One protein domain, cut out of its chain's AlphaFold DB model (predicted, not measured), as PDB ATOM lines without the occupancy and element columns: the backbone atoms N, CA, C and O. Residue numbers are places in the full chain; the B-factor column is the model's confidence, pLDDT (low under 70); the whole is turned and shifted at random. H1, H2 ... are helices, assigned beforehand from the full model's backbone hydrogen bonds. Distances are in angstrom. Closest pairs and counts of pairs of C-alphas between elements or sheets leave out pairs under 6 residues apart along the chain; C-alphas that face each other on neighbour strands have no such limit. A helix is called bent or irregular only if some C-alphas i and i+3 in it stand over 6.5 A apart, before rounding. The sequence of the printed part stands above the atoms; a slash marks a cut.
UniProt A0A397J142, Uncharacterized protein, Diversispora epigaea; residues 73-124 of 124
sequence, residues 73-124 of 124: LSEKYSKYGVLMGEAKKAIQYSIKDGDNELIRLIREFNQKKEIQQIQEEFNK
ATOM      1  N   LEU A  73     173.891 186.503 189.042       50.72
ATOM      2  CA  LEU A  73     175.311 186.572 189.423       50.72
ATOM      3  C   LEU A  73     175.566 187.589 190.549       50.72
ATOM      4  O   LEU A  73     176.452 187.373 191.372       50.72
ATOM      5  N   SER A  74     174.806 188.683 190.623       57.28
ATOM      6  CA  SER A  74     175.063 189.770 191.581       57.28
ATOM      7  C   SER A  74     175.093 189.284 193.042       57.28
ATOM      8  O   SER A  74     176.009 189.612 193.802       57.28
ATOM      9  N   GLU A  75     174.166 188.401 193.424       55.62
ATOM     10  CA  GLU A  75     174.032 187.944 194.811       55.62
ATOM     11  C   GLU A  75     175.162 186.994 195.249       55.62
ATOM     12  O   GLU A  75     175.713 187.138 196.345       55.62
ATOM     13  N   LYS A  76     175.571 186.050 194.388       57.19
ATOM     14  CA  LYS A  76     176.667 185.106 194.684       57.19
ATOM     15  C   LYS A  76     178.013 185.817 194.811       57.19
ATOM     16  O   LYS A  76     178.781 185.524 195.730       57.19
ATOM     17  N   TYR A  77     178.287 186.770 193.922       58.41
ATOM     18  CA  TYR A  77     179.532 187.539 193.956       58.41
ATOM     19  C   TYR A  77     179.565 188.524 195.135       58.41
ATOM     20  O   TYR A  77     180.625 188.714 195.736       58.41
ATOM     21  N   SER A  78     178.412 189.078 195.531       69.38
ATOM     22  CA  SER A  78     178.281 189.894 196.745       69.38
ATOM     23  C   SER A  78     178.569 189.082 198.017       69.38
ATOM     24  O   SER A  78     179.417 189.465 198.828       69.38
ATOM     25  N   LYS A  79     177.959 187.895 198.150       78.00
ATOM     26  CA  LYS A  79     178.181 186.983 199.287       78.00
ATOM     27  C   LYS A  79     179.644 186.556 199.420       78.00
ATOM     28  O   LYS A  79     180.180 186.562 200.527       78.00
ATOM     29  N   TYR A  80     180.310 186.242 198.307       83.75
ATOM     30  CA  TYR A  80     181.735 185.901 198.311       83.75
ATOM     31  C   TYR A  80     182.605 187.037 198.863       83.75
ATOM     32  O   TYR A  80     183.478 186.795 199.695       83.75
ATOM     33  N   GLY A  81     182.356 188.280 198.433       80.81
ATOM     34  CA  GLY A  81     183.126 189.439 198.886       80.81
ATOM     35  C   GLY A  81     183.044 189.648 200.399       80.81
ATOM     36  O   GLY A  81     184.072 189.846 201.049       80.81
ATOM     37  N   VAL A  82     181.838 189.536 200.964       85.50
ATOM     38  CA  VAL A  82     181.611 189.637 202.415       85.50
ATOM     39  C   VAL A  82     182.330 188.512 203.163       85.50
ATOM     40  O   VAL A  82     183.096 188.785 204.087       85.50
ATOM     41  N   LEU A  83     182.154 187.260 202.725       90.12
ATOM     42  CA  LEU A  83     182.794 186.095 203.346       90.12
ATOM     43  C   LEU A  83     184.322 186.200 203.323       90.12
ATOM     44  O   LEU A  83     184.974 185.950 204.333       90.12
ATOM     45  N   MET A  84     184.895 186.607 202.191       91.50
ATOM     46  CA  MET A  84     186.342 186.761 202.048       91.50
ATOM     47  C   MET A  84     186.889 187.889 202.934       91.50
ATOM     48  O   MET A  84     187.976 187.762 203.504       91.50
ATOM     49  N   GLY A  85     186.137 188.986 203.074       90.62
ATOM     50  CA  GLY A  85     186.483 190.092 203.965       90.62
ATOM     51  C   GLY A  85     186.563 189.657 205.427       90.62
ATOM     52  O   GLY A  85     187.569 189.921 206.090       90.62
ATOM     53  N   GLU A  86     185.544 188.948 205.911       94.19
ATOM     54  CA  GLU A  86     185.511 188.432 207.284       94.19
ATOM     55  C   GLU A  86     186.555 187.333 207.519       94.19
ATOM     56  O   GLU A  86     187.294 187.393 208.503       94.19
ATOM     57  N   ALA A  87     186.718 186.397 206.580       95.44
ATOM     58  CA  ALA A  87     187.742 185.354 206.667       95.44
ATOM     59  C   ALA A  87     189.148 185.952 206.823       95.44
ATOM     60  O   ALA A  87     189.934 185.503 207.658       95.44
ATOM     61  N   LYS A  88     189.461 187.015 206.071       95.69
ATOM     62  CA  LYS A  88     190.754 187.697 206.176       95.69
ATOM     63  C   LYS A  88     190.980 188.306 207.563       95.69
ATOM     64  O   LYS A  88     192.086 188.184 208.087       95.69
ATOM     65  N   LYS A  89     189.965 188.947 208.155       96.56
ATOM     66  CA  LYS A  89     190.055 189.498 209.519       96.56
ATOM     67  C   LYS A  89     190.275 188.387 210.544       96.56
ATOM     68  O   LYS A  89     191.184 188.490 211.360       96.56
ATOM     69  N   ALA A  90     189.490 187.313 210.464       95.25
ATOM     70  CA  ALA A  90     189.599 186.179 211.376       95.25
ATOM     71  C   ALA A  90     191.000 185.548 211.335       95.25
ATOM     72  O   ALA A  90     191.593 185.303 212.384       95.25
ATOM     73  N   ILE A  91     191.568 185.366 210.135       95.56
ATOM     74  CA  ILE A  91     192.939 184.859 209.957       95.56
ATOM     75  C   ILE A  91     193.954 185.781 210.639       95.56
ATOM     76  O   ILE A  91     194.855 185.300 211.323       95.56
ATOM     77  N   GLN A  92     193.815 187.100 210.478       95.81
ATOM     78  CA  GLN A  92     194.716 188.060 211.121       95.81
ATOM     79  C   GLN A  92     194.655 187.976 212.649       95.81
ATOM     80  O   GLN A  92     195.708 187.988 213.284       95.81
ATOM     81  N   TYR A  93     193.456 187.859 213.228       95.62
ATOM     82  CA  TYR A  93     193.302 187.670 214.672       95.62
ATOM     83  C   TYR A  93     193.903 186.341 215.140       95.62
ATOM     84  O   TYR A  93     194.716 186.347 216.053       95.62
ATOM     85  N   SER A  94     193.633 185.237 214.440       94.56
ATOM     86  CA  SER A  94     194.148 183.909 214.826       94.56
ATOM     87  C   SER A  94     195.677 183.843 214.794       94.56
ATOM     88  O   SER A  94     196.300 183.251 215.666       94.56
ATOM     89  N   ILE A  95     196.310 184.487 213.805       93.94
ATOM     90  CA  ILE A  95     197.778 184.579 213.737       93.94
ATOM     91  C   ILE A  95     198.326 185.409 214.902       93.94
ATOM     92  O   ILE A  95     199.379 185.077 215.444       93.94
ATOM     93  N   LYS A  96     197.642 186.501 215.260       94.06
ATOM     94  CA  LYS A  96     198.062 187.393 216.342       94.06
ATOM     95  C   LYS A  96     197.944 186.720 217.710       94.06
ATOM     96  O   LYS A  96     198.862 186.850 218.516       94.06
ATOM     97  N   ASP A  97     196.841 186.023 217.944       92.62
ATOM     98  CA  ASP A  97     196.536 185.379 219.221       92.62
ATOM     99  C   ASP A  97     197.213 183.998 219.332       92.62
ATOM    100  O   ASP A  97     197.419 183.486 220.432       92.62
ATOM    101  N   GLY A  98     197.649 183.426 218.201       89.88
ATOM    102  CA  GLY A  98     198.410 182.176 218.132       89.88
ATOM    103  C   GLY A  98     197.577 180.926 218.422       89.88
ATOM    104  O   GLY A  98     198.141 179.854 218.659       89.88
ATOM    105  N   ASP A  99     196.251 181.050 218.429       88.81
ATOM    106  CA  ASP A  99     195.339 179.943 218.674       88.81
ATOM    107  C   ASP A  99     194.982 179.173 217.391       88.81
ATOM    108  O   ASP A  99     195.215 179.595 216.257       88.81
ATOM    109  N   ASN A 100     194.420 177.981 217.593       93.12
ATOM    110  CA  ASN A 100     193.967 177.096 216.521       93.12
ATOM    111  C   ASN A 100     192.434 177.049 216.423       93.12
ATOM    112  O   ASN A 100     191.882 176.112 215.835       93.12
ATOM    113  N   GLU A 101     191.724 178.003 217.028       95.31
ATOM    114  CA  GLU A 101     190.262 177.964 217.083       95.31
ATOM    115  C   GLU A 101     189.664 178.113 215.683       95.31
ATOM    116  O   GLU A 101     188.844 177.290 215.264       95.31
ATOM    117  N   LEU A 102     190.149 179.089 214.912       95.44
ATOM    118  CA  LEU A 102     189.664 179.334 213.555       95.44
ATOM    119  C   LEU A 102     189.856 178.124 212.637       95.44
ATOM    120  O   LEU A 102     188.940 177.746 211.906       95.44
ATOM    121  N   ILE A 103     191.036 177.497 212.667       94.75
ATOM    122  CA  ILE A 103     191.303 176.338 211.808       94.75
ATOM    123  C   ILE A 103     190.431 175.141 212.201       94.75
ATOM    124  O   ILE A 103     190.001 174.393 211.321       94.75
ATOM    125  N   ARG A 104     190.121 174.974 213.494       96.81
ATOM    126  CA  ARG A 104     189.189 173.943 213.964       96.81
ATOM    127  C   ARG A 104     187.777 174.200 213.431       96.81
ATOM    128  O   ARG A 104     187.216 173.310 212.798       96.81
ATOM    129  N   LEU A 105     187.265 175.422 213.581       96.56
ATOM    130  CA  LEU A 105     185.936 175.807 213.092       96.56
ATOM    131  C   LEU A 105     185.787 175.610 211.575       96.56
ATOM    132  O   LEU A 105     184.784 175.062 211.115       96.56
ATOM    133  N   ILE A 106     186.792 176.008 210.787       96.25
ATOM    134  CA  ILE A 106     186.770 175.832 209.324       96.25
ATOM    135  C   ILE A 106     186.753 174.344 208.949       96.25
ATOM    136  O   ILE A 106     186.001 173.940 208.062       96.25
ATOM    137  N   ARG A 107     187.560 173.514 209.622       96.50
ATOM    138  CA  ARG A 107     187.600 172.067 209.356       96.50
ATOM    139  C   ARG A 107     186.276 171.391 209.684       96.50
ATOM    140  O   ARG A 107     185.785 170.626 208.861       96.50
ATOM    141  N   GLU A 108     185.689 171.701 210.836       97.31
ATOM    142  CA  GLU A 108     184.384 171.162 211.238       97.31
ATOM    143  C   GLU A 108     183.283 171.556 210.246       97.31
ATOM    144  O   GLU A 108     182.469 170.719 209.845       97.31
ATOM    145  N   PHE A 109     183.284 172.813 209.790       96.31
ATOM    146  CA  PHE A 109     182.341 173.277 208.774       96.31
ATOM    147  C   PHE A 109     182.486 172.503 207.455       96.31
ATOM    148  O   PHE A 109     181.480 172.039 206.909       96.31
ATOM    149  N   ASN A 110     183.715 172.333 206.961       95.88
ATOM    150  CA  ASN A 110     183.980 171.619 205.709       95.88
ATOM    151  C   ASN A 110     183.580 170.144 205.807       95.88
ATOM    152  O   ASN A 110     182.830 169.671 204.959       95.88
ATOM    153  N   GLN A 111     183.968 169.456 206.886       96.88
ATOM    154  CA  GLN A 111     183.597 168.056 207.124       96.88
ATOM    155  C   GLN A 111     182.078 167.862 207.116       96.88
ATOM    156  O   GLN A 111     181.560 166.944 206.483       96.88
ATOM    157  N   LYS A 112     181.336 168.761 207.777       96.56
ATOM    158  CA  LYS A 112     179.870 168.716 207.772       96.56
ATOM    159  C   LYS A 112     179.297 168.853 206.358       96.56
ATOM    160  O   LYS A 112     178.311 168.189 206.043       96.56
ATOM    161  N   LYS A 113     179.876 169.713 205.517       94.88
ATOM    162  CA  LYS A 113     179.428 169.914 204.131       94.88
ATOM    163  C   LYS A 113     179.793 168.756 203.209       94.88
ATOM    164  O   LYS A 113     178.958 168.375 202.394       94.88
ATOM    165  N   GLU A 114     180.963 168.160 203.388       94.44
ATOM    166  CA  GLU A 114     181.393 166.964 202.657       94.44
ATOM    167  C   GLU A 114     180.470 165.771 202.950       94.44
ATOM    168  O   GLU A 114     179.989 165.122 202.024       94.44
ATOM    169  N   ILE A 115     180.128 165.530 204.224       95.06
ATOM    170  CA  ILE A 115     179.194 164.456 204.613       95.06
ATOM    171  C   ILE A 115     177.809 164.670 203.988       95.06
ATOM    172  O   ILE A 115     177.202 163.714 203.507       95.06
ATOM    173  N   GLN A 116     177.313 165.912 203.978       92.44
ATOM    174  CA  GLN A 116     176.023 166.251 203.362       92.44
ATOM    175  C   GLN A 116     176.018 165.945 201.860       92.44
ATOM    176  O   GLN A 116     175.082 165.316 201.377       92.44
ATOM    177  N   GLN A 117     177.080 166.316 201.142       91.06
ATOM    178  CA  GLN A 117     177.197 166.051 199.706       91.06
ATOM    179  C   GLN A 117     177.235 164.551 199.398       91.06
ATOM    180  O   GLN A 117     176.515 164.092 198.517       91.06
ATOM    181  N   ILE A 118     177.999 163.775 200.173       89.19
ATOM    182  CA  ILE A 118     178.058 162.315 200.021       89.19
ATOM    183  C   ILE A 118     176.663 161.704 200.224       89.19
ATOM    184  O   ILE A 118     176.216 160.890 199.422       89.19
ATOM    185  N   GLN A 119     175.935 162.111 201.266       84.38
ATOM    186  CA  GLN A 119     174.579 161.611 201.523       84.38
ATOM    187  C   GLN A 119     173.584 161.979 200.412       84.38
ATOM    188  O   GLN A 119     172.708 161.179 200.091       84.38
ATOM    189  N   GLU A 120     173.702 163.167 199.821       84.38
ATOM    190  CA  GLU A 120     172.874 163.596 198.687       84.38
ATOM    191  C   GLU A 120     173.177 162.796 197.408       84.38
ATOM    192  O   GLU A 120     172.254 162.474 196.662       84.38
ATOM    193  N   GLU A 121     174.438 162.423 197.179       79.75
ATOM    194  CA  GLU A 121     174.849 161.579 196.049       79.75
ATOM    195  C   GLU A 121     174.409 160.118 196.201       79.75
ATOM    196  O   GLU A 121     174.005 159.505 195.218       79.75
ATOM    197  N   PHE A 122     174.430 159.563 197.419       72.88
ATOM    198  CA  PHE A 122     173.970 158.190 197.688       72.88
ATOM    199  C   PHE A 122     172.442 158.019 197.619       72.88
ATOM    200  O   PHE A 122     171.963 156.900 197.449       72.88
ATOM    201  N   ASN A 123     171.678 159.104 197.770       68.44
ATOM    202  CA  ASN A 123     170.210 159.095 197.743       68.44
ATOM    203  C   ASN A 123     169.619 159.409 196.354       68.44
ATOM    204  O   ASN A 123     168.403 159.595 196.240       68.44
ATOM    205  N   LYS A 124     170.459 159.505 195.320       58.22
ATOM    206  CA  LYS A 124     170.088 159.844 193.942       58.22
ATOM    207  C   LYS A 124     170.245 158.642 193.016       58.22
ATOM    208  O   LYS A 124     169.396 158.524 192.103       58.22
TER     209      LYS A 124
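Overview. This is residues 73 to 124 of the 124 residues of an uncharacterized protein of Diversispora epigaea (UniProt A0A397J142). Two long straight helices, H1 and H2, meet near one end of each and spread apart from there as an open V, with the tight link between them at the point of the V. The two arms lie nearly in one plane, and H1 from residue 73 to 86 and H2 from residue 107 to 122 stand free. The printed part has 52 residues, with two named helices, H1 then H2, and no named strand; the class is all helix. It is only just extended, close to loose, with a radius of gyration of the C-alphas of 14.9 A, and it is flat, spanning 45 by 31 by 6 A.

Arrangement. H1, residues 73 to 97, is the longest helix by residues. It touches H2, residues 101 to 122, with residues 90 to 94 alone, and H2 touches it with residues 101 to 102 alone. The closest C-alphas of the two are those of Ser 94 and Leu 102, 6.5 A apart. Their centres are 18.5 A apart. Their lines stand at a steep tilt of 39 degrees, and they run opposite ways. H1 and H2 form a helical hairpin. In both H1 and H2, every O i to N i+4 pair is within hydrogen-bond range.

Along the chain. H1 begins with C-alpha 73 at (175.311, 186.572, 189.423) and runs 36.6 A to C-alpha 97 at (196.536, 185.379, 219.221). H2 runs 32.1 A from C-alpha 101 to C-alpha 122, which is at (173.970, 158.190, 197.688). Neither helix is bent.

Size, cuts and confidence. The two C-alphas farthest apart are those of Lys 96 and Lys 124, at 45.2 A. The C-alphas of Leu 73 and Lys 124, the first and last printed, are 27.6 A apart. The printed part has no cut, and Lys 124 is the chain's last residue. The link from H1 to H2, with 3 residues between them, is tight. The mean pLDDT of the printed part is 86.9; residues 73 to 78 and 123 to 124 are under 70.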